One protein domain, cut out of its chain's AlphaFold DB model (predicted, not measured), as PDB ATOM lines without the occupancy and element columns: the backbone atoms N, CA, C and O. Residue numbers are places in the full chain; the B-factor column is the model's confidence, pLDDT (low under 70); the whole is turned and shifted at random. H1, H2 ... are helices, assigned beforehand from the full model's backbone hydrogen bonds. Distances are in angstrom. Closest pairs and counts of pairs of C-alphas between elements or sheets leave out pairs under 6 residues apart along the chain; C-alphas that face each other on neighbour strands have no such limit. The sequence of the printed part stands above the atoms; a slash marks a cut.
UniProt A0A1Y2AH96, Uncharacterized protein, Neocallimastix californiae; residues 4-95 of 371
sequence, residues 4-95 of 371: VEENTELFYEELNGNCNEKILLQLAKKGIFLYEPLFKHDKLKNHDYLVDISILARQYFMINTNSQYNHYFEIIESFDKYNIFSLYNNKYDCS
ATOM      1  N   VAL A   4       3.114 -52.448  25.766       91.44
ATOM      2  CA  VAL A   4       4.160 -52.249  24.752       91.44
ATOM      3  C   VAL A   4       4.340 -53.499  23.887       91.44
ATOM      4  O   VAL A   4       4.514 -53.371  22.678       91.44
ATOM      5  N   GLU A   5       4.269 -54.696  24.472       94.56
ATOM      6  CA  GLU A   5       4.317 -55.962  23.724       94.56
ATOM      7  C   GLU A   5       3.101 -56.101  22.798       94.56
ATOM      8  O   GLU A   5       3.284 -56.366  21.615       94.56
ATOM      9  N   GLU A   6       1.892 -55.808  23.288       97.06
ATOM     10  CA  GLU A   6       0.662 -55.831  22.478       97.06
ATOM     11  C   GLU A   6       0.738 -54.846  21.298       97.06
ATOM     12  O   GLU A   6       0.461 -55.200  20.151       97.06
ATOM     13  N   ASN A   7       1.178 -53.606  21.544       96.31
ATOM     14  CA  ASN A   7       1.376 -52.623  20.476       96.31
ATOM     15  C   ASN A   7       2.461 -53.058  19.481       96.31
ATOM     16  O   ASN A   7       2.358 -52.748  18.295       96.31
ATOM     17  N   THR A   8       3.503 -53.745  19.957       96.88
ATOM     18  CA  THR A   8       4.586 -54.260  19.111       96.88
ATOM     19  C   THR A   8       4.078 -55.368  18.193       96.88
ATOM     20  O   THR A   8       4.388 -55.350  17.003       96.88
ATOM     21  N   GLU A   9       3.261 -56.292  18.702       97.56
ATOM     22  CA  GLU A   9       2.619 -57.329  17.884       97.56
ATOM     23  C   GLU A   9       1.745 -56.703  16.793       97.56
ATOM     24  O   GLU A   9       1.973 -56.959  15.609       97.56
ATOM     25  N   LEU A  10       0.851 -55.778  17.162       97.94
ATOM     26  CA  LEU A  10       0.009 -55.048  16.206       97.94
ATOM     27  C   LEU A  10       0.833 -54.270  15.169       97.94
ATOM     28  O   LEU A  10       0.453 -54.179  14.000       97.94
ATOM     29  N   PHE A  11       1.970 -53.699  15.578       97.56
ATOM     30  CA  PHE A  11       2.859 -52.977  14.672       97.56
ATOM     31  C   PHE A  11       3.444 -53.911  13.615       97.56
ATOM     32  O   PHE A  11       3.438 -53.571  12.433       97.56
ATOM     33  N   TYR A  12       3.914 -55.095  14.012       97.12
ATOM     34  CA  TYR A  12       4.475 -56.068  13.077       97.12
ATOM     35  C   TYR A  12       3.414 -56.750  12.208       97.12
ATOM     36  O   TYR A  12       3.704 -57.060  11.050       97.12
ATOM     37  N   GLU A  13       2.193 -56.946  12.707       97.38
ATOM     38  CA  GLU A  13       1.058 -57.387  11.885       97.38
ATOM     39  C   GLU A  13       0.760 -56.379  10.768       97.38
ATOM     40  O   GLU A  13       0.691 -56.753   9.593       97.38
ATOM     41  N   GLU A  14       0.665 -55.089  11.106       97.56
ATOM     42  CA  GLU A  14       0.441 -54.035  10.118       97.56
ATOM     43  C   GLU A  14       1.630 -53.906   9.155       97.56
ATOM     44  O   GLU A  14       1.425 -53.824   7.944       97.56
ATOM     45  N   LEU A  15       2.871 -53.943   9.659       96.19
ATOM     46  CA  LEU A  15       4.097 -53.791   8.862       96.19
ATOM     47  C   LEU A  15       4.227 -54.896   7.806       96.19
ATOM     48  O   LEU A  15       4.588 -54.625   6.658       96.19
ATOM     49  N   ASN A  16       3.921 -56.139   8.186       95.19
ATOM     50  CA  ASN A  16       4.014 -57.298   7.299       95.19
ATOM     51  C   ASN A  16       2.784 -57.457   6.390       95.19
ATOM     52  O   ASN A  16       2.888 -58.058   5.319       95.19
ATOM     53  N   GLY A  17       1.635 -56.903   6.785       94.69
ATOM     54  CA  GLY A  17       0.404 -56.893   6.004       94.69
ATOM     55  C   GLY A  17       0.333 -55.734   5.003       94.69
ATOM     56  O   GLY A  17       1.109 -55.642   4.039       94.69
ATOM     57  N   ASN A  18      -0.648 -54.853   5.219       92.62
ATOM     58  CA  ASN A  18      -0.927 -53.715   4.341       92.62
ATOM     59  C   ASN A  18       0.173 -52.648   4.394       92.62
ATOM     60  O   ASN A  18       0.372 -51.948   3.402       92.62
ATOM     61  N   CYS A  19       0.922 -52.579   5.498       94.88
ATOM     62  CA  CYS A  19       1.969 -51.599   5.762       94.88
ATOM     63  C   CYS A  19       1.453 -50.156   5.658       94.88
ATOM     64  O   CYS A  19       2.086 -49.299   5.047       94.88
ATOM     65  N   ASN A  20       0.291 -49.879   6.250       96.44
ATOM     66  CA  ASN A  20      -0.268 -48.538   6.311       96.44
ATOM     67  C   ASN A  20       0.557 -47.664   7.260       96.44
ATOM     68  O   ASN A  20       0.511 -47.800   8.485       96.44
ATOM     69  N   GLU A  21       1.276 -46.703   6.694       94.94
ATOM     70  CA  GLU A  21       2.266 -45.899   7.400       94.94
ATOM     71  C   GLU A  21       1.629 -45.052   8.510       94.94
ATOM     72  O   GLU A  21       2.244 -44.822   9.553       94.94
ATOM     73  N   LYS A  22       0.367 -44.624   8.339       96.19
ATOM     74  CA  LYS A  22      -0.365 -43.867   9.369       96.19
ATOM     75  C   LYS A  22      -0.699 -44.733  10.578       96.19
ATOM     76  O   LYS A  22      -0.590 -44.245  11.702       96.19
ATOM     77  N   ILE A  23      -1.095 -45.987  10.359       97.31
ATOM     78  CA  ILE A  23      -1.381 -46.935  11.444       97.31
ATOM     79  C   ILE A  23      -0.079 -47.280  12.171       97.31
ATOM     80  O   ILE A  23      -0.028 -47.188  13.396       97.31
ATOM     81  N   LEU A  24       0.997 -47.555  11.427       97.25
ATOM     82  CA  LEU A  24       2.329 -47.803  11.989       97.25
ATOM     83  C   LEU A  24       2.801 -46.649  12.884       97.25
ATOM     84  O   LEU A  24       3.225 -46.876  14.017       97.25
ATOM     85  N   LEU A  25       2.659 -45.399  12.429       95.69
ATOM     86  CA  LEU A  25       3.002 -44.225  13.235       95.69
ATOM     87  C   LEU A  25       2.120 -44.096  14.487       95.69
ATOM     88  O   LEU A  25       2.611 -43.728  15.555       95.69
ATOM     89  N   GLN A  26       0.818 -44.374  14.382       95.69
ATOM     90  CA  GLN A  26      -0.090 -44.339  15.532       95.69
ATOM     91  C   GLN A  26       0.272 -45.391  16.582       95.69
ATOM     92  O   GLN A  26       0.219 -45.089  17.772       95.69
ATOM     93  N   LEU A  27       0.656 -46.594  16.157       95.50
ATOM     94  CA  LEU A  27       1.124 -47.653  17.048       95.50
ATOM     95  C   LEU A  27       2.453 -47.269  17.704       95.50
ATOM     96  O   LEU A  27       2.563 -47.340  18.924       95.50
ATOM     97  N   ALA A  28       3.410 -46.737  16.938       93.62
ATOM     98  CA  ALA A  28       4.685 -46.262  17.477       93.62
ATOM     99  C   ALA A  28       4.509 -45.186  18.563       93.62
ATOM    100  O   ALA A  28       5.179 -45.226  19.594       93.62
ATOM    101  N   LYS A  29       3.554 -44.261  18.390       91.06
ATOM    102  CA  LYS A  29       3.210 -43.242  19.401       91.06
ATOM    103  C   LYS A  29       2.654 -43.822  20.705       91.06
ATOM    104  O   LYS A  29       2.725 -43.149  21.728       91.06
ATOM    105  N   LYS A  30       2.103 -45.038  20.680       91.44
ATOM    106  CA  LYS A  30       1.640 -45.758  21.879       91.44
ATOM    107  C   LYS A  30       2.765 -46.535  22.582       91.44
ATOM    108  O   LYS A  30       2.520 -47.116  23.634       91.44
ATOM    109  N   GLY A  31       3.980 -46.517  22.029       90.75
ATOM    110  CA  GLY A  31       5.141 -47.249  22.529       90.75
ATOM    111  C   GLY A  31       5.221 -48.657  21.944       90.75
ATOM    112  O   GLY A  31       4.287 -49.444  22.084       90.75
ATOM    113  N   ILE A  32       6.356 -48.960  21.307       93.94
ATOM    114  CA  ILE A  32       6.676 -50.251  20.682       93.94
ATOM    115  C   ILE A  32       8.154 -50.593  20.895       93.94
ATOM    116  O   ILE A  32       8.969 -49.706  21.165       93.94
ATOM    117  N   PHE A  33       8.507 -51.857  20.677       92.06
ATOM    118  CA  PHE A  33       9.874 -52.284  20.401       92.06
ATOM    119  C   PHE A  33      10.035 -52.604  18.917       92.06
ATOM    120  O   PHE A  33       9.150 -53.182  18.293       92.06
ATOM    121  N   LEU A  34      11.188 -52.260  18.349       91.00
ATOM    122  CA  LEU A  34      11.559 -52.703  17.009       91.00
ATOM    123  C   LEU A  34      12.612 -53.803  17.119       91.00
ATOM    124  O   LEU A  34      13.724 -53.569  17.588       91.00
ATOM    125  N   TYR A  35      12.260 -54.999  16.656       88.94
ATOM    126  CA  TYR A  35      13.147 -56.160  16.581       88.94
ATOM    127  C   TYR A  35      14.216 -56.018  15.491       88.94
ATOM    128  O   TYR A  35      15.291 -56.603  15.601       88.94
ATOM    129  N   GLU A  36      13.953 -55.223  14.448       88.38
ATOM    130  CA  GLU A  36      14.910 -54.970  13.371       88.38
ATOM    131  C   GLU A  36      14.803 -53.555  12.787       88.38
ATOM    132  O   GLU A  36      13.743 -52.934  12.903       88.38
ATOM    133  N   PRO A  37      15.886 -53.012  12.192       87.56
ATOM    134  CA  PRO A  37      15.875 -51.662  11.639       87.56
ATOM    135  C   PRO A  37      14.901 -51.477  10.479       87.56
ATOM    136  O   PRO A  37      14.967 -52.201   9.484       87.56
ATOM    137  N   LEU A  38      14.072 -50.433  10.551       89.56
ATOM    138  CA  LEU A  38      12.991 -50.225   9.580       89.56
ATOM    139  C   LEU A  38      13.451 -49.975   8.142       89.56
ATOM    140  O   LEU A  38      12.712 -50.244   7.196       89.56
ATOM    141  N   PHE A  39      14.689 -49.514   7.953       83.44
ATOM    142  CA  PHE A  39      15.252 -49.299   6.619       83.44
ATOM    143  C   PHE A  39      15.413 -50.598   5.810       83.44
ATOM    144  O   PHE A  39      15.654 -50.532   4.604       83.44
ATOM    145  N   LYS A  40      15.278 -51.772   6.446       87.12
ATOM    146  CA  LYS A  40      15.261 -53.077   5.775       87.12
ATOM    147  C   LYS A  40      13.928 -53.397   5.089       87.12
ATOM    148  O   LYS A  40      13.896 -54.296   4.254       87.12
ATOM    149  N   HIS A  41      12.848 -52.673   5.394       90.75
ATOM    150  CA  HIS A  41      11.531 -52.931   4.809       90.75
ATOM    151  C   HIS A  41      11.270 -52.024   3.604       90.75
ATOM    152  O   HIS A  41      11.064 -50.819   3.748       90.75
ATOM    153  N   ASP A  42      11.210 -52.608   2.406       90.12
ATOM    154  CA  ASP A  42      11.084 -51.871   1.141       90.12
ATOM    155  C   ASP A  42       9.864 -50.947   1.058       90.12
ATOM    156  O   ASP A  42       9.952 -49.881   0.447       90.12
ATOM    157  N   LYS A  43       8.751 -51.328   1.697       90.88
ATOM    158  CA  LYS A  43       7.515 -50.533   1.722       90.88
ATOM    159  C   LYS A  43       7.649 -49.250   2.554       90.88
ATOM    160  O   LYS A  43       7.025 -48.254   2.218       90.88
ATOM    161  N   LEU A  44       8.480 -49.257   3.601       91.06
ATOM    162  CA  LEU A  44       8.597 -48.147   4.554       91.06
ATOM    163  C   LEU A  44       9.909 -47.364   4.412       91.06
ATOM    164  O   LEU A  44       9.962 -46.192   4.778       91.06
ATOM    165  N   LYS A  45      10.967 -47.970   3.852       91.00
ATOM    166  CA  LYS A  45      12.337 -47.426   3.890       91.00
ATOM    167  C   LYS A  45      12.489 -46.007   3.330       91.00
ATOM    168  O   LYS A  45      13.385 -45.282   3.756       91.00
ATOM    169  N   ASN A  46      11.622 -45.598   2.403       91.62
ATOM    170  CA  ASN A  46      11.660 -44.280   1.763       91.62
ATOM    171  C   ASN A  46      10.587 -43.305   2.277       91.62
ATOM    172  O   ASN A  46      10.545 -42.167   1.814       91.62
ATOM    173  N   HIS A  47       9.713 -43.740   3.188       92.75
ATOM    174  CA  HIS A  47       8.623 -42.919   3.708       92.75
ATOM    175  C   HIS A  47       9.099 -42.040   4.876       92.75
ATOM    176  O   HIS A  47       9.901 -42.482   5.700       92.75
ATOM    177  N   ASP A  48       8.586 -40.813   4.990       89.44
ATOM    178  CA  ASP A  48       9.042 -39.838   5.997       89.44
ATOM    179  C   ASP A  48       8.810 -40.317   7.440       89.44
ATOM    180  O   ASP A  48       9.689 -40.178   8.290       89.44
ATOM    181  N   TYR A  49       7.693 -41.013   7.684       92.38
ATOM    182  CA  TYR A  49       7.375 -41.614   8.991       92.38
ATOM    183  C   TYR A  49       8.384 -42.650   9.490       92.38
ATOM    184  O   TYR A  49       8.363 -42.967  10.677       92.38
ATOM    185  N   LEU A  50       9.276 -43.171   8.639       92.19
ATOM    186  CA  LEU A  50      10.363 -44.027   9.111       92.19
ATOM    187  C   LEU A  50      11.202 -43.311  10.174       92.19
ATOM    188  O   LEU A  50      11.583 -43.937  11.164       92.19
ATOM    189  N   VAL A  51      11.463 -42.014   9.988       88.94
ATOM    190  CA  VAL A  51      12.251 -41.209  10.929       88.94
ATOM    191  C   VAL A  51      11.507 -41.087  12.258       88.94
ATOM    192  O   VAL A  51      12.074 -41.411  13.300       88.94
ATOM    193  N   ASP A  52      10.222 -40.713  12.226       89.00
ATOM    194  CA  ASP A  52       9.387 -40.601  13.431       89.00
ATOM    195  C   ASP A  52       9.321 -41.918  14.200       89.00
ATOM    196  O   ASP A  52       9.576 -41.952  15.402       89.00
ATOM    197  N   ILE A  53       8.986 -43.010  13.507       91.56
ATOM    198  CA  ILE A  53       8.813 -44.319  14.132       91.56
ATOM    199  C   ILE A  53      10.133 -44.772  14.762       91.56
ATOM    200  O   ILE A  53      10.132 -45.231  15.902       91.56
ATOM    201  N   SER A  54      11.256 -44.606  14.060       89.19
ATOM    202  CA  SER A  54      12.563 -45.023  14.576       89.19
ATOM    203  C   SER A  54      12.975 -44.221  15.810       89.19
ATOM    204  O   SER A  54      13.486 -44.793  16.769       89.19
ATOM    205  N   ILE A  55      12.706 -42.912  15.824       83.88
ATOM    206  CA  ILE A  55      12.956 -42.049  16.986       83.88
ATOM    207  C   ILE A  55      12.065 -42.456  18.167       83.88
ATOM    208  O   ILE A  55      12.571 -42.640  19.276       83.88
ATOM    209  N   LEU A  56      10.761 -42.646  17.935       84.56
ATOM    210  CA  LEU A  56       9.795 -43.059  18.963       84.56
ATOM    211  C   LEU A  56      10.149 -44.423  19.568       84.56
ATOM    212  O   LEU A  56      10.060 -44.603  20.780       84.56
ATOM    213  N   ALA A  57      10.608 -45.355  18.736       85.56
ATOM    214  CA  ALA A  57      11.055 -46.682  19.145       85.56
ATOM    215  C   ALA A  57      12.516 -46.727  19.634       85.56
ATOM    216  O   ALA A  57      13.009 -47.801  19.978       85.56
ATOM    217  N   ARG A  58      13.218 -45.582  19.667       80.38
ATOM    218  CA  ARG A  58      14.627 -45.447  20.089       80.38
ATOM    219  C   ARG A  58      15.584 -46.378  19.339       80.38
ATOM    220  O   ARG A  58      16.494 -46.960  19.927       80.38
ATOM    221  N   GLN A  59      15.376 -46.520  18.038       80.31
ATOM    222  CA  GLN A  59      16.163 -47.392  17.180       80.31
ATOM    223  C   GLN A  59      17.100 -46.596  16.269       80.31
ATOM    224  O   GLN A  59      16.775 -45.496  15.826       80.31
ATOM    225  N   TYR A  60      18.240 -47.196  15.921       71.50
ATOM    226  CA  TYR A  60      19.053 -46.768  14.785       71.50
ATOM    227  C   TYR A  60      18.243 -46.761  13.486       71.50
ATOM    228  O   TYR A  60      17.593 -47.750  13.141       71.50
ATOM    229  N   PHE A  61      18.357 -45.680  12.718       77.00
ATOM    230  CA  PHE A  61      17.727 -45.550  11.410       77.00
ATOM    231  C   PHE A  61      18.691 -45.005  10.365       77.00
ATOM    232  O   PHE A  61      19.717 -44.408  10.682       77.00
ATOM    233  N   MET A  62      18.338 -45.236   9.104       78.12
ATOM    234  CA  MET A  62      19.050 -44.718   7.946       78.12
ATOM    235  C   MET A  62      18.100 -43.823   7.164       78.12
ATOM    236  O   MET A  62      16.937 -44.180   6.961       78.12
ATOM    237  N   ILE A  63      18.598 -42.668   6.736       81.94
ATOM    238  CA  ILE A  63      17.836 -41.717   5.940       81.94
ATOM    239  C   ILE A  63      18.130 -41.992   4.462       81.94
ATOM    240  O   ILE A  63      19.277 -41.972   4.027       81.94
ATOM    241  N   ASN A  64      17.085 -42.264   3.686       83.25
ATOM    242  CA  ASN A  64      17.186 -42.656   2.279       83.25
ATOM    243  C   ASN A  64      16.766 -41.547   1.311       83.25
ATOM    244  O   ASN A  64      17.118 -41.595   0.131       83.25
ATOM    245  N   THR A  65      16.002 -40.556   1.778       87.69
ATOM    246  CA  THR A  65      15.452 -39.501   0.920       87.69
ATOM    247  C   THR A  65      15.744 -38.102   1.459       87.69
ATOM    248  O   THR A  65      15.884 -37.876   2.659       87.69
ATOM    249  N   ASN A  66      15.785 -37.119   0.555       84.75
ATOM    250  CA  ASN A  66      15.896 -35.709   0.941       84.75
ATOM    251  C   ASN A  66      14.696 -35.248   1.788       84.75
ATOM    252  O   ASN A  66      14.855 -34.369   2.629       84.75
ATOM    253  N   SER A  67      13.507 -35.829   1.569       87.94
ATOM    254  CA  SER A  67      12.306 -35.529   2.367       87.94
ATOM    255  C   SER A  67      12.498 -35.968   3.819       87.94
ATOM    256  O   SER A  67      12.334 -35.162   4.731       87.94
ATOM    257  N   GLN A  68      13.016 -37.182   4.022       88.69
ATOM    258  CA  GLN A  68      13.373 -37.693   5.342       88.69
ATOM    259  C   GLN A  68      14.476 -36.859   6.015       88.69
ATOM    260  O   GLN A  68      14.394 -36.635   7.218       88.69
ATOM    261  N   TYR A  69      15.479 -36.356   5.277       83.62
ATOM    262  CA  TYR A  69      16.471 -35.431   5.855       83.62
ATOM    263  C   TYR A  69      15.832 -34.128   6.324       83.62
ATOM    264  O   TYR A  69      16.110 -33.691   7.436       83.62
ATOM    265  N   ASN A  70      14.975 -33.514   5.504       81.00
ATOM    266  CA  ASN A  70      14.259 -32.301   5.903       81.00
ATOM    267  C   ASN A  70      13.439 -32.541   7.169       81.00
ATOM    268  O   ASN A  70      13.568 -31.781   8.122       81.00
ATOM    269  N   HIS A  71      12.678 -33.633   7.201       85.25
ATOM    270  CA  HIS A  71      11.871 -34.007   8.357       85.25
ATOM    271  C   HIS A  71      12.725 -34.280   9.602       85.25
ATOM    272  O   HIS A  71      12.434 -33.789  10.688       85.25
ATOM    273  N   TYR A  72      13.847 -34.989   9.449       83.44
ATOM    274  CA  TYR A  72      14.799 -35.216  10.536       83.44
ATOM    275  C   TYR A  72      15.354 -33.902  11.102       83.44
ATOM    276  O   TYR A  72      15.396 -33.731  12.320       83.44
ATOM    277  N   PHE A  73      15.728 -32.947  10.242       74.81
ATOM    278  CA  PHE A  73      16.155 -31.623  10.695       74.81
ATOM    279  C   PHE A  73      15.018 -30.854  11.369       74.81
ATOM    280  O   PHE A  73      15.264 -30.239  12.398       74.81
ATOM    281  N   GLU A  74      13.779 -30.932  10.881       77.44
ATOM    282  CA  GLU A  74      12.618 -30.327  11.551       77.44
ATOM    283  C   GLU A  74      12.406 -30.898  12.967       77.44
ATOM    284  O   GLU A  74      12.128 -30.144  13.908       77.44
ATOM    285  N   ILE A  75      12.603 -32.209  13.150       74.25
ATOM    286  CA  ILE A  75      12.556 -32.864  14.465       74.25
ATOM    287  C   ILE A  75      13.712 -32.386  15.356       74.25
ATOM    288  O   ILE A  75      13.472 -31.994  16.497       74.25
ATOM    289  N   ILE A  76      14.955 -32.361  14.852       69.00
ATOM    290  CA  ILE A  76      16.108 -31.834  15.609       69.00
ATOM    291  C   ILE A  76      15.877 -30.377  16.012       69.00
ATOM    292  O   ILE A  76      16.173 -29.980  17.130       69.00
ATOM    293  N   GLU A  77      15.343 -29.561  15.116       59.19
ATOM    294  CA  GLU A  77      15.093 -28.146  15.369       59.19
ATOM    295  C   GLU A  77      13.953 -27.892  16.360       59.19
ATOM    296  O   GLU A  77      13.805 -26.774  16.846       59.19
ATOM    297  N   SER A  78      13.121 -28.896  16.623       62.44
ATOM    298  CA  SER A  78      12.056 -28.848  17.622       62.44
ATOM    299  C   SER A  78      12.418 -29.635  18.884       62.44
ATOM    300  O   SER A  78      11.538 -29.895  19.699       62.44
ATOM    301  N   PHE A  79      13.695 -29.992  19.085       57.56
ATOM    302  CA  PHE A  79      14.153 -30.837  20.198       57.56
ATOM    303  C   PHE A  79      13.724 -30.345  21.579       57.56
ATOM    304  O   PHE A  79      13.352 -31.167  22.417       57.56
ATOM    305  N   ASP A  80      13.716 -29.026  21.797       48.28
ATOM    306  CA  ASP A  80      13.274 -28.420  23.060       48.28
ATOM    307  C   ASP A  80      11.806 -28.763  23.375       48.28
ATOM    308  O   ASP A  80      11.412 -28.854  24.533       48.28
ATOM    309  N   LYS A  81      10.999 -29.058  22.346       45.78
ATOM    310  CA  LYS A  81       9.601 -29.494  22.463       45.78
ATOM    311  C   LYS A  81       9.447 -30.986  22.777       45.78
ATOM    312  O   LYS A  81       8.420 -31.385  23.317       45.78
ATOM    313  N   TYR A  82      10.420 -31.821  22.412       41.59
ATOM    314  CA  TYR A  82      10.320 -33.282  22.552       41.59
ATOM    315  C   TYR A  82      11.042 -33.835  23.786       41.59
ATOM    316  O   TYR A  82      10.898 -35.020  24.080       41.59
ATOM    317  N   ASN A  83      11.797 -32.998  24.507       44.31
ATOM    318  CA  ASN A  83      12.547 -33.328  25.721       44.31
ATOM    319  C   ASN A  83      13.231 -34.706  25.703       44.31
ATOM    320  O   ASN A  83      13.236 -35.450  26.687       44.31
ATOM    321  N   ILE A  84      13.829 -35.062  24.567       42.06
ATOM    322  CA  ILE A  84      14.563 -36.315  24.433       42.06
ATOM    323  C   ILE A  84      16.021 -36.063  24.820       42.06
ATOM    324  O   ILE A  84      16.943 -36.221  24.021       42.06
ATOM    325  N   PHE A  85      16.247 -35.668  26.075       33.31
ATOM    326  CA  PHE A  85      17.592 -35.534  26.648       33.31
ATOM    327  C   PHE A  85      18.390 -36.851  26.568       33.31
ATOM    328  O   PHE A  85      19.617 -36.830  26.521       33.31
ATOM    329  N   SER A  86      17.723 -38.004  26.441       40.28
ATOM    330  CA  SER A  86      18.381 -39.293  26.197       40.28
ATOM    331  C   SER A  86      18.922 -39.468  24.769       40.28
ATOM    332  O   SER A  86      19.848 -40.251  24.577       40.28
ATOM    333  N   LEU A  87      18.434 -38.707  23.780       37.72
ATOM    334  CA  LEU A  87      18.996 -38.673  22.422       37.72
ATOM    335  C   LEU A  87      20.143 -37.666  22.285       37.72
ATOM    336  O   LEU A  87      20.823 -37.669  21.262       37.72
ATOM    337  N   TYR A  88      20.421 -36.838  23.296       36.16
ATOM    338  CA  TYR A  88      21.632 -36.010  23.297       36.16
ATOM    339  C   TYR A  88      22.907 -36.872  23.325       36.16
ATOM    340  O   TYR A  88      23.925 -36.479  22.756       36.16
ATOM    341  N   ASN A  89      22.827 -38.096  23.858       36.94
ATOM    342  CA  ASN A  89      23.873 -39.110  23.682       36.94
ATOM    343  C   ASN A  89      23.904 -39.696  22.252       36.94
ATOM    344  O   ASN A  89      24.962 -40.112  21.789       36.94
ATOM    345  N   ASN A  90      22.794 -39.608  21.510       36.00
ATOM    346  CA  ASN A  90      22.652 -39.994  20.098       36.00
ATOM    347  C   ASN A  90      22.900 -38.845  19.107       36.00
ATOM    348  O   ASN A  90      22.727 -39.033  17.901       36.00
ATOM    349  N   LYS A  91      23.428 -37.688  19.549       42.16
ATOM    350  CA  LYS A  91      24.005 -36.659  18.648       42.16
ATOM    351  C   LYS A  91      25.124 -37.233  17.750       42.16
ATOM    352  O   LYS A  91      25.579 -36.581  16.812       42.16
ATOM    353  N   TYR A  92      25.530 -38.475  18.023       42.66
ATOM    354  CA  TYR A  92      26.501 -39.281  17.304       42.66
ATOM    355  C   TYR A  92      25.912 -40.482  16.536       42.66
ATOM    356  O   TYR A  92      26.689 -41.229  15.956       42.66
ATOM    357  N   ASP A  93      24.599 -40.687  16.431       45.00
ATOM    358  CA  ASP A  93      24.086 -41.908  15.774       45.00
ATOM    359  C   ASP A  93      23.851 -41.761  14.266       45.00
ATOM    360  O   ASP A  93      24.058 -42.714  13.517       45.00
ATOM    361  N   CYS A  94      23.590 -40.549  13.768       48.25
ATOM    362  CA  CYS A  94      23.655 -40.260  12.324       48.25
ATOM    363  C   CYS A  94      25.094 -40.014  11.839       48.25
ATOM    364  O   CYS A  94      25.326 -39.769  10.655       48.25
ATOM    365  N   SER A  95      26.086 -40.068  12.739       52.53
ATOM    366  CA  SER A  95      27.487 -39.713  12.461       52.53
ATOM    367  C   SER A  95      28.251 -40.707  11.571       52.53
ATOM    368  O   SER A  95      29.469 -40.614  11.427       52.53
TER     369      SER A  95
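This is residues 4 to 95 of the 371 residues of an uncharacterized protein of Neocallimastix californiae (UniProt A0A1Y2AH96). Four helices, H1 to H4, stand side by side in a zigzag row, each packed on the next in chain order, with the short helix H5 at the far end of the row. The row is one helix deep; the long link of residues 30 to 48 and the last stretch, residues 83 to 95, lie on one side of it, the link near H1 and H3, the last stretch beyond H4. H1 runs against the other three long helices, and H4 is tilted somewhat from H3 and touches it along only a part of its length. The printed part has 92 residues, with five named helices in the order H1, H2, H3, H4, H5 and no named strand; its class is all helix, and the helices hold 46 of the 92 residues. The whole is compact, with a radius of gyration of the C-alphas of 12.8 A and spans of 33 by 27 by 19 A.

Start at the first printed residue with H1, residues 4 to 16, and go on to H2, residues 21 to 29. The two form a helical hairpin: they touch, with the C-alphas of Phe 11 and Leu 24 the closest at 5.9 A, and run opposite ways at a shallow tilt of 13 degrees. Next look at H3, residues 49 to 56, which touches H2; the closest C-alphas are those of Ala 28 and Ile 53, 5.7 A apart. H2 and H3 run the same way at a shallow tilt of 9 degrees. Then find H4, residues 66 to 77, which touches H3 with residues 68 to 72 alone. Here the closest C-alphas are those of Val 51 and Tyr 72, 6.5 A apart, and the two helices run the same way at a shallow tilt of 32 degrees. The helix packing is mostly aligned, that is, the touching helices stand at shallow tilts. H5, residues 79 to 82, touches no helix; it and H4 meet only through their link. H1 is apart from H3, H4 and H5, H2 is apart from H4 and H5, and H3 is apart from H5. On the backbone, every O i to N i+4 pair is within hydrogen-bond range in H1, H2, H3 and H4. H5 is too short for such a pair, and its one O i to N i+3 pair is within range.

Find C-alpha 4 at (4.160, -52.249, 24.752); from there H1, the longest helix with 13 residues, runs 18.2 A to C-alpha 16 at (4.014, -57.298, 7.299), and z falls along the way. H2 takes z back again, from C-alpha 21 to C-alpha 29 over 12.3 A. H3 covers 10.4 A from C-alpha 49 to C-alpha 56, and its centre is the nearest to the mean of the C-alphas, at 1.5 A. H4 spans 16.3 A from C-alpha 66 to C-alpha 77. H5, four residues, ends at C-alpha 82, (10.320, -33.282, 22.552), and its centre is the farthest from that mean, at 16.2 A.

The two C-alphas farthest apart, those of Gly 17 and Asp 80, are 35.6 A from each other, while the first and last printed C-alphas, of Val 4 and Ser 95, are 29.2 A apart. The printed part has no cut. The link from H2 to H3, 19 residues, is long; those from H1 to H2 and from H4 to H5 are tight, and the one from H3 to H4 is short. The mean pLDDT of the printed part is 80.2, and look for low confidence at residues 76 to 95, which are under 70; of these, 76 and 77 belong to H4, and H5 has a mean of 48.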